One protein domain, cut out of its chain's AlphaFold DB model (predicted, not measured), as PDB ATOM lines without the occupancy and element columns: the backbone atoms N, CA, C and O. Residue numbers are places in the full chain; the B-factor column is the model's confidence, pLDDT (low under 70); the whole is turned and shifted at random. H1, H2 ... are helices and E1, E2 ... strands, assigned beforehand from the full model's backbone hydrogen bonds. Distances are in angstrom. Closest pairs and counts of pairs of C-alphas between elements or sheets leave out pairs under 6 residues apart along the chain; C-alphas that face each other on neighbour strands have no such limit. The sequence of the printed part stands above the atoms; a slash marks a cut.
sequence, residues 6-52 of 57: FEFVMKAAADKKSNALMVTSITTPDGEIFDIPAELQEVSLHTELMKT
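Overview. This is residues 6 to 52 of the 57 residues of an uncharacterized protein of Trichogramma brassicae (UniProt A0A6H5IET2). A long, narrow antiparallel hairpin, E1 and E2, has a short third strand, E3, beside one end of E2; a long link leads from E3 to the small helix H1, held away from this sheet. The 47 printed residues hold E1, E2, E3 and H1 in chain order, a mixed class. The sheet, ordered E1, E2, E3, is a meander, each strand the antiparallel neighbour of the one before. The whole is only just compact, close to loose, with a radius of gyration of the C-alphas of 11.4 A, and spans 38 by 21 by 14 A.

Arrangement. Inner strand E2, residues 19 to 27, pairs with E1, residues 6 to 12, at 153 degrees; N 9 and O 22 are 2.8 A apart, within hydrogen-bond range. E2 and E3, residues 33 to 35, form a hairpin at 143 degrees, with N 26 and O 34 at 2.9 A. H1, residues 47 to 51, is not on the sheet, and is apart from E1 and E2. Its one O i to N i+4 pair is within hydrogen-bond range.

Along the chain. E2 measures 23.8 A, E1 19.0 A, H1 6.7 A and E3 6.5 A. C-alpha 6 begins E1 at (12.178, -46.173, 6.331); C-alpha 51 ends H1 at (9.651, -51.859, 18.664).

Size, cuts and confidence. The C-alphas farthest apart, of Lys 17 and Asp 30, are 38.1 A apart. The link from E3 to H1 is long, and the printed part has no cut. No printed residue is under 70 in pLDDT.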
ATOM      1  N   PHE A   6      11.048 -46.789   5.639       92.50
ATOM      2  CA  PHE A   6      12.178 -46.173   6.331       92.50
ATOM      3  C   PHE A   6      13.475 -46.724   5.749       92.50
ATOM      4  O   PHE A   6      13.607 -47.941   5.597       92.50
ATOM      5  N   GLU A   7      14.414 -45.843   5.418       94.06
ATOM      6  CA  GLU A   7      15.728 -46.237   4.917       94.06
ATOM      7  C   GLU A   7      16.765 -46.185   6.033       94.06
ATOM      8  O   GLU A   7      16.865 -45.189   6.751       94.06
ATOM      9  N   PHE A   8      17.527 -47.272   6.174       92.62
ATOM     10  CA  PHE A   8      18.531 -47.432   7.216       92.62
ATOM     11  C   PHE A   8      19.919 -47.592   6.604       92.62
ATOM     12  O   PHE A   8      20.125 -48.417   5.715       92.62
ATOM     13  N   VAL A   9      20.888 -46.844   7.123       93.69
ATOM     14  CA  VAL A   9      22.281 -46.873   6.674       93.69
ATOM     15  C   VAL A   9      23.199 -47.002   7.882       93.69
ATOM     16  O   VAL A   9      23.040 -46.292   8.871       93.69
ATOM     17  N   MET A  10      24.196 -47.879   7.802       92.12
ATOM     18  CA  MET A  10      25.268 -47.923   8.797       92.12
ATOM     19  C   MET A  10      26.239 -46.766   8.554       92.12
ATOM     20  O   MET A  10      26.837 -46.673   7.482       92.12
ATOM     21  N   LYS A  11      26.413 -45.891   9.547       90.94
ATOM     22  CA  LYS A  11      27.383 -44.785   9.506       90.94
ATOM     23  C   LYS A  11      28.290 -44.835  10.730       90.94
ATOM     24  O   LYS A  11      27.937 -45.431  11.745       90.94
ATOM     25  N   ALA A  12      29.449 -44.188  10.645       88.25
ATOM     26  CA  ALA A  12      30.272 -43.957  11.825       88.25
ATOM     27  C   ALA A  12      29.470 -43.131  12.843       88.25
ATOM     28  O   ALA A  12      28.896 -42.098  12.491       88.25
ATOM     29  N   ALA A  13      29.420 -43.601  14.084       83.12
ATOM     30  CA  ALA A  13      28.784 -42.881  15.171       83.12
ATOM     31  C   ALA A  13      29.595 -41.628  15.536       83.12
ATOM     32  O   ALA A  13      30.772 -41.487  15.182       83.12
ATOM     33  N   ALA A  14      28.979 -40.714  16.289       79.19
ATOM     34  CA  ALA A  14      29.627 -39.474  16.723       79.19
ATOM     35  C   ALA A  14      30.904 -39.721  17.553       79.19
ATOM     36  O   ALA A  14      31.826 -38.905  17.533       79.19
ATOM     37  N   ASP A  15      30.987 -40.868  18.235       80.75
ATOM     38  CA  ASP A  15      32.159 -41.291  19.006       80.75
ATOM     39  C   ASP A  15      33.385 -41.654  18.140       80.75
ATOM     40  O   ASP A  15      34.481 -41.831  18.681       80.75
ATOM     41  N   LYS A  16      33.215 -41.749  16.809       76.94
ATOM     42  CA  LYS A  16      34.217 -42.146  15.798       76.94
ATOM     43  C   LYS A  16      34.880 -43.508  16.039       76.94
ATOM     44  O   LYS A  16      35.901 -43.810  15.422       76.94
ATOM     45  N   LYS A  17      34.334 -44.319  16.937       85.56
ATOM     46  CA  LYS A  17      34.854 -45.637  17.322       85.56
ATOM     47  C   LYS A  17      33.895 -46.747  16.936       85.56
ATOM     48  O   LYS A  17      34.341 -47.846  16.621       85.56
ATOM     49  N   SER A  18      32.601 -46.463  16.985       86.88
ATOM     50  CA  SER A  18      31.546 -47.402  16.659       86.88
ATOM     51  C   SER A  18      30.857 -47.015  15.354       86.88
ATOM     52  O   SER A  18      30.941 -45.882  14.876       86.88
ATOM     53  N   ASN A  19      30.182 -47.993  14.757       89.81
ATOM     54  CA  ASN A  19      29.208 -47.728  13.712       89.81
ATOM     55  C   ASN A  19      27.818 -47.787  14.344       89.81
ATOM     56  O   ASN A  19      27.540 -48.696  15.127       89.81
ATOM     57  N   ALA A  20      26.955 -46.852  13.971       89.25
ATOM     58  CA  ALA A  20      25.565 -46.815  14.389       89.25
ATOM     59  C   ALA A  20      24.644 -46.933  13.172       89.25
ATOM     60  O   ALA A  20      24.962 -46.475  12.068       89.25
ATOM     61  N   LEU A  21      23.502 -47.579  13.388       91.81
ATOM     62  CA  LEU A  21      22.444 -47.675  12.398       91.81
ATOM     63  C   LEU A  21      21.658 -46.360  12.395       91.81
ATOM     64  O   LEU A  21      21.200 -45.900  13.440       91.81
ATOM     65  N   MET A  22      21.528 -45.759  11.216       93.69
ATOM     66  CA  MET A  22      20.940 -44.438  11.020       93.69
ATOM     67  C   MET A  22      19.688 -44.545  10.150       93.69
ATOM     68  O   MET A  22      19.781 -45.099   9.059       93.69
ATOM     69  N   VAL A  23      18.552 -43.996  10.578       94.94
ATOM     70  CA  VAL A  23      17.391 -43.760   9.706       94.94
ATOM     71  C   VAL A  23      17.647 -42.483   8.921       94.94
ATOM     72  O   VAL A  23      17.736 -41.402   9.495       94.94
ATOM     73  N   THR A  24      17.794 -42.591   7.606       95.38
ATOM     74  CA  THR A  24      18.195 -41.453   6.767       95.38
ATOM     75  C   THR A  24      17.030 -40.772   6.084       95.38
ATOM     76  O   THR A  24      17.081 -39.563   5.878       95.38
ATOM     77  N   SER A  25      15.994 -41.528   5.729       96.12
ATOM     78  CA  SER A  25      14.841 -40.986   5.022       96.12
ATOM     79  C   SER A  25      13.576 -41.810   5.248       96.12
ATOM     80  O   SER A  25      13.615 -42.977   5.655       96.12
ATOM     81  N   ILE A  26      12.443 -41.167   4.979       95.19
ATOM     82  CA  ILE A  26      11.105 -41.750   5.018       95.19
ATOM     83  C   ILE A  26      10.477 -41.551   3.641       95.19
ATOM     84  O   ILE A  26      10.388 -40.424   3.162       95.19
ATOM     85  N   THR A  27      10.038 -42.633   3.000       96.56
ATOM     86  CA  THR A  27       9.291 -42.588   1.738       96.56
ATOM     87  C   THR A  27       7.810 -42.856   1.993       96.56
ATOM     88  O   THR A  27       7.459 -43.858   2.631       96.56
ATOM     89  N   THR A  28       6.942 -41.975   1.499       94.44
ATOM     90  CA  THR A  28       5.483 -42.139   1.553       94.44
ATOM     91  C   THR A  28       5.001 -43.142   0.496       94.44
ATOM     92  O   THR A  28       5.747 -43.465  -0.434       94.44
ATOM     93  N   PRO A  29       3.758 -43.654   0.597       94.50
ATOM     94  CA  PRO A  29       3.179 -44.508  -0.440       94.50
ATOM     95  C   PRO A  29       3.137 -43.846  -1.824       94.50
ATOM     96  O   PRO A  29       3.274 -44.541  -2.828       94.50
ATOM     97  N   ASP A  30       3.007 -42.517  -1.862       94.19
ATOM     98  CA  ASP A  30       2.969 -41.716  -3.091       94.19
ATOM     99  C   ASP A  30       4.369 -41.444  -3.674       94.19
ATOM    100  O   ASP A  30       4.505 -40.830  -4.730       94.19
ATOM    101  N   GLY A  31       5.422 -41.932  -3.010       93.69
ATOM    102  CA  GLY A  31       6.808 -41.814  -3.460       93.69
ATOM    103  C   GLY A  31       7.514 -40.530  -3.025       93.69
ATOM    104  O   GLY A  31       8.652 -40.310  -3.436       93.69
ATOM    105  N   GLU A  32       6.892 -39.701  -2.184       96.62
ATOM    106  CA  GLU A  32       7.556 -38.529  -1.608       96.62
ATOM    107  C   GLU A  32       8.614 -38.969  -0.595       96.62
ATOM    108  O   GLU A  32       8.372 -39.859   0.221       96.62
ATOM    109  N   ILE A  33       9.794 -38.349  -0.648       96.94
ATOM    110  CA  ILE A  33      10.933 -38.685   0.209       96.94
ATOM    111  C   ILE A  33      11.219 -37.510   1.137       96.94
ATOM    112  O   ILE A  33      11.403 -36.381   0.687       96.94
ATOM    113  N   PHE A  34      11.299 -37.806   2.431       96.50
ATOM    114  CA  PHE A  34      11.661 -36.861   3.476       96.50
ATOM    115  C   PHE A  34      12.982 -37.286   4.104       96.50
ATOM    116  O   PHE A  34      13.065 -38.364   4.697       96.50
ATOM    117  N   ASP A  35      14.004 -36.443   3.983       96.44
ATOM    118  CA  ASP A  35      15.302 -36.672   4.611       96.44
ATOM    119  C   ASP A  35      15.262 -36.317   6.098       96.44
ATOM    120  O   ASP A  35      14.673 -35.314   6.512       96.44
ATOM    121  N   ILE A  36      15.928 -37.134   6.910       94.81
ATOM    122  CA  ILE A  36      16.086 -36.885   8.341       94.81
ATOM    123  C   ILE A  36      17.387 -36.093   8.563       94.81
ATOM    124  O   ILE A  36      18.436 -36.519   8.070       94.81
ATOM    125  N   PRO A  37      17.369 -34.970   9.305       94.56
ATOM    126  CA  PRO A  37      18.578 -34.228   9.668       94.56
ATOM    127  C   PRO A  37      19.604 -35.115  10.376       94.56
ATOM    128  O   PRO A  37      19.222 -35.955  11.185       94.56
ATOM    129  N   ALA A  38      20.897 -34.932  10.090       90.81
ATOM    130  CA  ALA A  38      21.974 -35.830  10.527       90.81
ATOM    131  C   ALA A  38      21.983 -36.089  12.045       90.81
ATOM    132  O   ALA A  38      22.190 -37.218  12.485       90.81
ATOM    133  N   GLU A  39      21.710 -35.055  12.834       91.00
ATOM    134  CA  GLU A  39      21.634 -35.074  14.293       91.00
ATOM    135  C   GLU A  39      20.438 -35.863  14.851       91.00
ATOM    136  O   GLU A  39      20.428 -36.202  16.031       91.00
ATOM    137  N   LEU A  40      19.454 -36.179  14.006       92.44
ATOM    138  CA  LEU A  40      18.260 -36.950  14.350       92.44
ATOM    139  C   LEU A  40      18.247 -38.348  13.722       92.44
ATOM    140  O   LEU A  40      17.262 -39.052  13.899       92.44
ATOM    141  N   GLN A  41      19.288 -38.752  12.984       94.00
ATOM    142  CA  GLN A  41      19.266 -40.019  12.239       94.00
ATOM    143  C   GLN A  41      19.520 -41.250  13.111       94.00
ATOM    144  O   GLN A  41      19.196 -42.360  12.694       94.00
ATOM    145  N   GLU A  42      20.145 -41.111  14.281       92.38
ATOM    146  CA  GLU A  42      20.542 -42.280  15.069       92.38
ATOM    147  C   GLU A  42      19.323 -43.090  15.513       92.38
ATOM    148  O   GLU A  42      18.404 -42.567  16.141       92.38
ATOM    149  N   VAL A  43      19.312 -44.394  15.214       90.88
ATOM    150  CA  VAL A  43      18.123 -45.226  15.455       90.88
ATOM    151  C   VAL A  43      17.731 -45.314  16.930       90.88
ATOM    152  O   VAL A  43      16.558 -45.508  17.250       90.88
ATOM    153  N   SER A  44      18.693 -45.101  17.830       89.19
ATOM    154  CA  SER A  44      18.478 -45.011  19.275       89.19
ATOM    155  C   SER A  44      17.494 -43.894  19.662       89.19
ATOM    156  O   SER A  44      16.793 -44.024  20.667       89.19
ATOM    157  N   LEU A  45      17.369 -42.847  18.837       91.44
ATOM    158  CA  LEU A  45      16.415 -41.746  19.004       91.44
ATOM    159  C   LEU A  45      14.985 -42.123  18.573       91.44
ATOM    160  O   LEU A  45      14.030 -41.432  18.926       91.44
ATOM    161  N   HIS A  46      14.805 -43.226  17.840       91.44
ATOM    162  CA  HIS A  46      13.526 -43.644  17.265       91.44
ATOM    163  C   HIS A  46      12.936 -44.867  17.984       91.44
ATOM    164  O   HIS A  46      12.816 -45.965  17.434       91.44
ATOM    165  N   THR A  47      12.520 -44.674  19.237       90.81
ATOM    166  CA  THR A  47      12.056 -45.754  20.127       90.81
ATOM    167  C   THR A  47      10.883 -46.569  19.585       90.81
ATOM    168  O   THR A  47      10.841 -47.779  19.798       90.81
ATOM    169  N   GLU A  48       9.951 -45.953  18.854       90.12
ATOM    170  CA  GLU A  48       8.823 -46.670  18.245       90.12
ATOM    171  C   GLU A  48       9.248 -47.540  17.055       90.12
ATOM    172  O   GLU A  48       8.764 -48.665  16.916       90.12
ATOM    173  N   LEU A  49      10.208 -47.085  16.239       87.56
ATOM    174  CA  LEU A  49      10.752 -47.891  15.138       87.56
ATOM    175  C   LEU A  49      11.455 -49.142  15.669       87.56
ATOM    176  O   LEU A  49      11.252 -50.233  15.134       87.56
ATOM    177  N   MET A  50      12.188 -49.013  16.779       87.50
ATOM    178  CA  MET A  50      12.876 -50.139  17.418       87.50
ATOM    179  C   MET A  50      11.927 -51.214  17.974       87.50
ATOM    180  O   MET A  50      12.329 -52.358  18.196       87.50
ATOM    181  N   LYS A  51      10.651 -50.883  18.207       89.44
ATOM    182  CA  LYS A  51       9.651 -51.859  18.664       89.44
ATOM    183  C   LYS A  51       9.120 -52.734  17.536       89.44
ATOM    184  O   LYS A  51       8.568 -53.793  17.844       89.44
ATOM    185  N   THR A  52       9.271 -52.305  16.283       86.12
ATOM    186  CA  THR A  52       8.719 -53.009  15.124       86.12
ATOM    187  C   THR A  52       9.396 -54.360  14.916       86.12
ATOM    188  O   THR A  52      10.603 -54.511  15.109       86.12
TER     189      THR A  52